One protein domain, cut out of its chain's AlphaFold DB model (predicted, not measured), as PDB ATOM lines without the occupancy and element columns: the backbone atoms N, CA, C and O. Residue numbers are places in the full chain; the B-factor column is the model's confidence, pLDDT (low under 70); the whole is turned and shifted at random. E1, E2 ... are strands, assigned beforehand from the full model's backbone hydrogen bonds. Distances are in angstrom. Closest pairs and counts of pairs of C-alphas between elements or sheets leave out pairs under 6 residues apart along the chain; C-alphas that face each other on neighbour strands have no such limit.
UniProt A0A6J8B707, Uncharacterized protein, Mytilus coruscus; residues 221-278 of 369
ATOM      1  N   CYS A 221     153.882 137.864  41.635       48.56
ATOM      2  CA  CYS A 221     154.246 136.773  42.536       48.56
ATOM      3  C   CYS A 221     154.825 137.370  43.820       48.56
ATOM      4  O   CYS A 221     155.836 138.069  43.763       48.56
ATOM      5  N   PHE A 222     154.206 137.078  44.961       55.25
ATOM      6  CA  PHE A 222     154.740 137.425  46.275       55.25
ATOM      7  C   PHE A 222     155.026 136.152  47.059       55.25
ATOM      8  O   PHE A 222     154.190 135.247  47.103       55.25
ATOM      9  N   ASP A 223     156.197 136.105  47.684       47.25
ATOM     10  CA  ASP A 223     156.479 135.138  48.732       47.25
ATOM     11  C   ASP A 223     155.744 135.579  50.003       47.25
ATOM     12  O   ASP A 223     155.905 136.706  50.478       47.25
ATOM     13  N   MET A 224     154.863 134.714  50.502       53.97
ATOM     14  CA  MET A 224     154.012 134.987  51.660       53.97
ATOM     15  C   MET A 224     154.674 134.597  52.988       53.97
ATOM     16  O   MET A 224     154.003 134.597  54.026       53.97
ATOM     17  N   GLU A 225     155.972 134.286  53.003       48.94
ATOM     18  CA  GLU A 225     156.666 134.005  54.252       48.94
ATOM     19  C   GLU A 225     156.987 135.273  55.071       48.94
ATOM     20  O   GLU A 225     157.796 136.134  54.738       48.94
ATOM     21  N   ASN A 226     156.369 135.292  56.258       53.47
ATOM     22  CA  ASN A 226     156.921 135.754  57.538       53.47
ATOM     23  C   ASN A 226     156.523 137.143  58.084       53.47
ATOM     24  O   ASN A 226     156.530 137.315  59.303       53.47
ATOM     25  N   ALA A 227     156.075 138.111  57.274       52.53
ATOM     26  CA  ALA A 227     155.668 139.428  57.813       52.53
ATOM     27  C   ALA A 227     154.146 139.590  58.012       52.53
ATOM     28  O   ALA A 227     153.700 140.094  59.043       52.53
ATOM     29  N   ALA A 228     153.326 139.132  57.059       55.44
ATOM     30  CA  ALA A 228     151.877 139.360  57.081       55.44
ATOM     31  C   ALA A 228     151.100 138.353  57.957       55.44
ATOM     32  O   ALA A 228     150.014 138.671  58.452       55.44
ATOM     33  N   SER A 229     151.647 137.150  58.179       57.12
ATOM     34  CA  SER A 229     150.973 136.043  58.885       57.12
ATOM     35  C   SER A 229     150.660 136.317  60.353       57.12
ATOM     36  O   SER A 229     149.756 135.706  60.919       57.12
ATOM     37  N   ARG A 230     151.363 137.272  60.970       58.44
ATOM     38  CA  ARG A 230     151.116 137.688  62.356       58.44
ATOM     39  C   ARG A 230     149.883 138.584  62.498       58.44
ATOM     40  O   ARG A 230     149.316 138.667  63.584       58.44
ATOM     41  N   THR A 231     149.479 139.267  61.428       62.78
ATOM     42  CA  THR A 231     148.403 140.273  61.455       62.78
ATOM     43  C   THR A 231     147.096 139.745  60.867       62.78
ATOM     44  O   THR A 231     146.020 140.149  61.308       62.78
ATOM     45  N   PHE A 232     147.173 138.812  59.917       71.62
ATOM     46  CA  PHE A 232     146.009 138.267  59.221       71.62
ATOM     47  C   PHE A 232     145.979 136.730  59.286       71.62
ATOM     48  O   PHE A 232     147.011 136.062  59.247       71.62
ATOM     49  N   LYS A 233     144.775 136.153  59.390       74.44
ATOM     50  CA  LYS A 233     144.527 134.705  59.459       74.44
ATOM     51  C   LYS A 233     144.602 134.054  58.074       74.44
ATOM     52  O   LYS A 233     143.579 133.714  57.498       74.44
ATOM     53  N   TYR A 234     145.806 133.849  57.551       75.44
ATOM     54  CA  TYR A 234     145.990 133.165  56.261       75.44
ATOM     55  C   TYR A 234     145.707 131.656  56.327       75.44
ATOM     56  O   TYR A 234     145.291 131.069  55.336       75.44
ATOM     57  N   ASN A 235     145.831 131.029  57.502       74.81
ATOM     58  CA  ASN A 235     145.615 129.584  57.675       74.81
ATOM     59  C   ASN A 235     144.178 129.115  57.373       74.81
ATOM     60  O   ASN A 235     143.955 127.919  57.208       74.81
ATOM     61  N   SER A 236     143.196 130.022  57.319       76.88
ATOM     62  CA  SER A 236     141.819 129.687  56.923       76.88
ATOM     63  C   SER A 236     141.676 129.432  55.420       76.88
ATOM     64  O   SER A 236     140.671 128.868  54.986       76.88
ATOM     65  N   VAL A 237     142.667 129.837  54.623       81.25
ATOM     66  CA  VAL A 237     142.664 129.705  53.169       81.25
ATOM     67  C   VAL A 237     143.603 128.556  52.775       81.25
ATOM     68  O   VAL A 237     144.795 128.599  53.082       81.25
ATOM     69  N   PRO A 238     143.109 127.505  52.093       82.25
ATOM     70  CA  PRO A 238     143.917 126.341  51.737       82.25
ATOM     71  C   PRO A 238     144.794 126.611  50.502       82.25
ATOM     72  O   PRO A 238     144.590 126.001  49.454       82.25
ATOM     73  N   PHE A 239     145.784 127.506  50.616       80.00
ATOM     74  CA  PHE A 239     146.631 127.973  49.502       80.00
ATOM     75  C   PHE A 239     147.250 126.858  48.653       80.00
ATOM     76  O   PHE A 239     147.321 126.989  47.437       80.00
ATOM     77  N   THR A 240     147.616 125.731  49.261       78.81
ATOM     78  CA  THR A 240     148.207 124.581  48.556       78.81
ATOM     79  C   THR A 240     147.254 123.885  47.584       78.81
ATOM     80  O   THR A 240     147.704 123.203  46.669       78.81
ATOM     81  N   LYS A 241     145.939 124.032  47.776       80.94
ATOM     82  CA  LYS A 241     144.905 123.376  46.960       80.94
ATOM     83  C   LYS A 241     144.238 124.331  45.974       80.94
ATOM     84  O   LYS A 241     143.453 123.886  45.140       80.94
ATOM     85  N   ILE A 242     144.488 125.630  46.095       84.75
ATOM     86  CA  ILE A 242     143.799 126.638  45.299       84.75
ATOM     87  C   ILE A 242     144.371 126.674  43.885       84.75
ATOM     88  O   ILE A 242     145.582 126.652  43.687       84.75
ATOM     89  N   LYS A 243     143.473 126.765  42.905       80.38
ATOM     90  CA  LYS A 243     143.823 126.936  41.491       80.38
ATOM     91  C   LYS A 243     143.541 128.339  40.980       80.38
ATOM     92  O   LYS A 243     144.237 128.804  40.088       80.38
ATOM     93  N   TYR A 244     142.541 129.007  41.553       80.94
ATOM     94  CA  TYR A 244     142.170 130.368  41.187       80.94
ATOM     95  C   TYR A 244     141.948 131.201  42.446       80.94
ATOM     96  O   TYR A 244     141.172 130.803  43.317       80.94
ATOM     97  N   ILE A 245     142.594 132.363  42.521       84.94
ATOM     98  CA  ILE A 245     142.376 133.375  43.560       84.94
ATOM     99  C   ILE A 245     141.878 134.645  42.880       84.94
ATOM    100  O   ILE A 245     142.441 135.083  41.880       84.94
ATOM    101  N   LYS A 246     140.830 135.242  43.437       83.12
ATOM    102  CA  LYS A 246     140.305 136.547  43.056       83.12
ATOM    103  C   LYS A 246     140.392 137.473  44.268       83.12
ATOM    104  O   LYS A 246     139.983 137.110  45.371       83.12
ATOM    105  N   LEU A 247     140.928 138.667  44.042       82.81
ATOM    106  CA  LEU A 247     140.983 139.750  45.016       82.81
ATOM    107  C   LEU A 247     140.235 140.939  44.422       82.81
ATOM    108  O   LEU A 247     140.490 141.322  43.281       82.81
ATOM    109  N   GLU A 248     139.295 141.494  45.178       79.25
ATOM    110  CA  GLU A 248     138.509 142.653  44.761       79.25
ATOM    111  C   GLU A 248     139.000 143.900  45.494       79.25
ATOM    112  O   GLU A 248     139.264 143.867  46.696       79.25
ATOM    113  N   VAL A 249     139.102 145.015  44.768       74.88
ATOM    114  CA  VAL A 249     139.560 146.297  45.332       74.88
ATOM    115  C   VAL A 249     138.588 146.809  46.397       74.88
ATOM    116  O   VAL A 249     139.013 147.393  47.389       74.88
ATOM    117  N   GLU A 250     137.293 146.542  46.223       77.25
ATOM    118  CA  GLU A 250     136.237 146.933  47.163       77.25
ATOM    119  C   GLU A 250     136.359 146.217  48.517       77.25
ATOM    120  O   GLU A 250     135.964 146.759  49.551       77.25
ATOM    121  N   LYS A 251     136.923 145.002  48.527       80.44
ATOM    122  CA  LYS A 251     137.011 144.138  49.711       80.44
ATOM    123  C   LYS A 251     138.413 143.527  49.842       80.44
ATOM    124  O   LYS A 251     138.577 142.311  49.751       80.44
ATOM    125  N   PRO A 252     139.441 144.344  50.141       72.69
ATOM    126  CA  PRO A 252     140.846 143.925  50.082       72.69
ATOM    127  C   PRO A 252     141.235 142.871  51.133       72.69
ATOM    128  O   PRO A 252     142.299 142.267  51.044       72.69
ATOM    129  N   LEU A 253     140.395 142.662  52.152       78.62
ATOM    130  CA  LEU A 253     140.619 141.708  53.244       78.62
ATOM    131  C   LEU A 253     139.804 140.414  53.088       78.62
ATOM    132  O   LEU A 253     139.766 139.594  54.010       78.62
ATOM    133  N   GLN A 254     139.143 140.242  51.941       82.81
ATOM    134  CA  GLN A 254     138.425 139.031  51.574       82.81
ATOM    135  C   GLN A 254     139.120 138.346  50.402       82.81
ATOM    136  O   GLN A 254     139.453 138.971  49.397       82.81
ATOM    137  N   VAL A 255     139.327 137.041  50.540       85.25
ATOM    138  CA  VAL A 255     139.897 136.197  49.492       85.25
ATOM    139  C   VAL A 255     138.789 135.332  48.935       85.25
ATOM    140  O   VAL A 255     138.167 134.560  49.666       85.25
ATOM    141  N   LEU A 256     138.572 135.448  47.631       85.81
ATOM    142  CA  LEU A 256     137.678 134.593  46.865       85.81
ATOM    143  C   LEU A 256     138.536 133.542  46.161       85.81
ATOM    144  O   LEU A 256     139.476 133.897  45.451       85.81
ATOM    145  N   TYR A 257     138.254 132.252  46.337       87.75
ATOM    146  CA  TYR A 257     139.053 131.201  45.697       87.75
ATOM    147  C   TYR A 257     138.233 130.037  45.138       87.75
ATOM    148  O   TYR A 257     137.116 129.767  45.585       87.75
ATOM    149  N   LYS A 258     138.827 129.327  44.171       87.44
ATOM    150  CA  LYS A 258     138.333 128.063  43.600       87.44
ATOM    151  C   LYS A 258     139.398 126.977  43.696       87.44
ATOM    152  O   LYS A 258     140.593 127.236  43.517       87.44
ATOM    153  N   VAL A 259     138.961 125.755  43.984       83.94
ATOM    154  CA  VAL A 259     139.836 124.572  44.088       83.94
ATOM    155  C   VAL A 259     139.857 123.816  42.756       83.94
ATOM    156  O   VAL A 259     140.867 123.211  42.394       83.94
ATOM    157  N   SER A 260     138.780 123.919  41.977       81.19
ATOM    158  CA  SER A 260     138.646 123.339  40.643       81.19
ATOM    159  C   SER A 260     138.496 124.439  39.592       81.19
ATOM    160  O   SER A 260     137.896 125.479  39.850       81.19
ATOM    161  N   PHE A 261     138.987 124.195  38.375       74.69
ATOM    162  CA  PHE A 261     138.708 125.082  37.235       74.69
ATOM    163  C   PHE A 261     137.240 125.006  36.784       74.69
ATOM    164  O   PHE A 261     136.725 125.955  36.212       74.69
ATOM    165  N   SER A 262     136.568 123.892  37.082       77.00
ATOM    166  CA  SER A 262     135.157 123.648  36.765       77.00
ATOM    167  C   SER A 262     134.178 124.246  37.781       77.00
ATOM    168  O   SER A 262     132.975 124.179  37.558       77.00
ATOM    169  N   ASP A 263     134.658 124.787  38.907       79.12
ATOM    170  CA  ASP A 263     133.771 125.366  39.918       79.12
ATOM    171  C   ASP A 263     133.177 126.677  39.373       79.12
ATOM    172  O   ASP A 263     133.917 127.591  39.000       79.12
ATOM    173  N   GLU A 264     131.851 126.814  39.358       77.31
ATOM    174  CA  GLU A 264     131.191 128.055  38.923       77.31
ATOM    175  C   GLU A 264     131.297 129.152  39.994       77.31
ATOM    176  O   GLU A 264     131.636 130.300  39.689       77.31
ATOM    177  N   SER A 265     131.122 128.790  41.266       84.50
ATOM    178  CA  SER A 265     131.092 129.718  42.399       84.50
ATOM    179  C   SER A 265     132.440 129.845  43.121       84.50
ATOM    180  O   SER A 265     133.249 128.918  43.170       84.50
ATOM    181  N   PHE A 266     132.706 131.031  43.675       84.88
ATOM    182  CA  PHE A 266     133.883 131.303  44.505       84.88
ATOM    183  C   PHE A 266     133.566 131.065  45.982       84.88
ATOM    184  O   PHE A 266     132.495 131.436  46.457       84.88
ATOM    185  N   LYS A 267     134.521 130.504  46.729       84.25
ATOM    186  CA  LYS A 267     134.461 130.454  48.196       84.25
ATOM    187  C   LYS A 267     135.067 131.731  48.765       84.25
ATOM    188  O   LYS A 267     136.206 132.054  48.439       84.25
ATOM    189  N   GLU A 268     134.316 132.433  49.607       85.00
ATOM    190  CA  GLU A 268     134.726 133.694  50.237       85.00
ATOM    191  C   GLU A 268     135.253 133.440  51.655       85.00
ATOM    192  O   GLU A 268     134.575 132.828  52.482       85.00
ATOM    193  N   VAL A 269     136.470 133.904  51.949       84.38
ATOM    194  CA  VAL A 269     137.071 133.823  53.287       84.38
ATOM    195  C   VAL A 269     137.666 135.172  53.680       84.38
ATOM    196  O   VAL A 269     138.469 135.752  52.951       84.38
ATOM    197  N   SER A 270     137.299 135.665  54.866       82.19
ATOM    198  CA  SER A 270     137.900 136.864  55.461       82.19
ATOM    199  C   SER A 270     139.215 136.519  56.159       82.19
ATOM    200  O   SER A 270     139.266 135.607  56.987       82.19
ATOM    201  N   ILE A 271     140.272 137.279  55.864       80.19
ATOM    202  CA  ILE A 271     141.598 137.096  56.481       80.19
ATOM    203  C   ILE A 271     141.736 137.903  57.789       80.19
ATOM    204  O   ILE A 271     142.779 137.887  58.445       80.19
ATOM    205  N   VAL A 272     140.700 138.631  58.213       75.25
ATOM    206  CA  VAL A 272     140.768 139.479  59.412       75.25
ATOM    207  C   VAL A 272     140.717 138.631  60.683       75.25
ATOM    208  O   VAL A 272     139.793 137.846  60.904       75.25
ATOM    209  N   ALA A 273     141.684 138.828  61.582       64.75
ATOM    210  CA  ALA A 273     141.583 138.307  62.937       64.75
ATOM    211  C   ALA A 273     140.496 139.086  63.700       64.75
ATOM    212  O   ALA A 273     140.668 140.267  63.999       64.75
ATOM    213  N   GLN A 274     139.372 138.439  64.014       56.66
ATOM    214  CA  GLN A 274     138.346 139.006  64.893       56.66
ATOM    215  C   GLN A 274     138.923 139.188  66.303       56.66
ATOM    216  O   GLN A 274     138.901 138.270  67.117       56.66
ATOM    217  N   ASN A 275     139.486 140.360  66.587       54.91
ATOM    218  CA  ASN A 275     139.895 140.735  67.932       54.91
ATOM    219  C   ASN A 275     138.747 141.542  68.551       54.91
ATOM    220  O   ASN A 275     138.580 142.726  68.269       54.91
ATOM    221  N   THR A 276     137.935 140.893  69.382       49.97
ATOM    222  CA  THR A 276     136.668 141.403  69.942       49.97
ATOM    223  C   THR A 276     136.806 142.585  70.918       49.97
ATOM    224  O   THR A 276     135.825 142.976  71.539       49.97
ATOM    225  N   ARG A 277     137.992 143.197  71.073       52.66
ATOM    226  CA  ARG A 277     138.231 144.265  72.070       52.66
ATOM    227  C   ARG A 277     139.014 145.497  71.612       52.66
ATOM    228  O   ARG A 277     139.278 146.364  72.440       52.66
ATOM    229  N   LYS A 278     139.378 145.649  70.336       52.25
ATOM    230  CA  LYS A 278     140.034 146.886  69.863       52.25
ATOM    231  C   LYS A 278     139.341 147.433  68.623       52.25
ATOM    232  O   LYS A 278     139.204 146.727  67.631       52.25
TER     233      LYS A 278
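Overview. This is residues 221 to 278 of the 369 residues of an uncharacterized protein of Mytilus coruscus (UniProt A0A6J8B707). With little regular structure, the domain is a small sheet of three antiparallel strands, with the long unnamed stretch of residues 221 to 243 looping over one face. The link between E2 and E3 and the closing residues 273 to 278, at opposite ends, make the length. The printed part has 58 residues, 12 of them in E1, E2 and E3, no named helix, and the class is all strand. It is only just loose, close to compact, with a radius of gyration of the C-alphas of 12.5 A and spans of 40 by 23 by 19 A.

Along the chain. E1, residues 244 to 246, begins at C-alpha (142.170, 130.368, 41.187). E2, residues 254 to 258, measures 13.6 A. E3, residues 267 to 270, measures 10.3 A and ends at C-alpha (137.900, 136.864, 55.461).

Arrangement. The strands form a meander, each the antiparallel neighbour of the one before. Hairpin E1 and E2 has N 246 and O 256 within hydrogen-bond range, 2.8 A. Hairpin E2 and E3 has N 255 and O 269 at 2.9 A. Edge strands E1 and E3 are apart.

Size, cuts and confidence. The C-alphas farthest apart, of Ser 262 and Arg 277, are 41.0 A apart. The printed part has no cut. Both links are short. Residues 221 to 231 and 273 to 278 have pLDDT under 70.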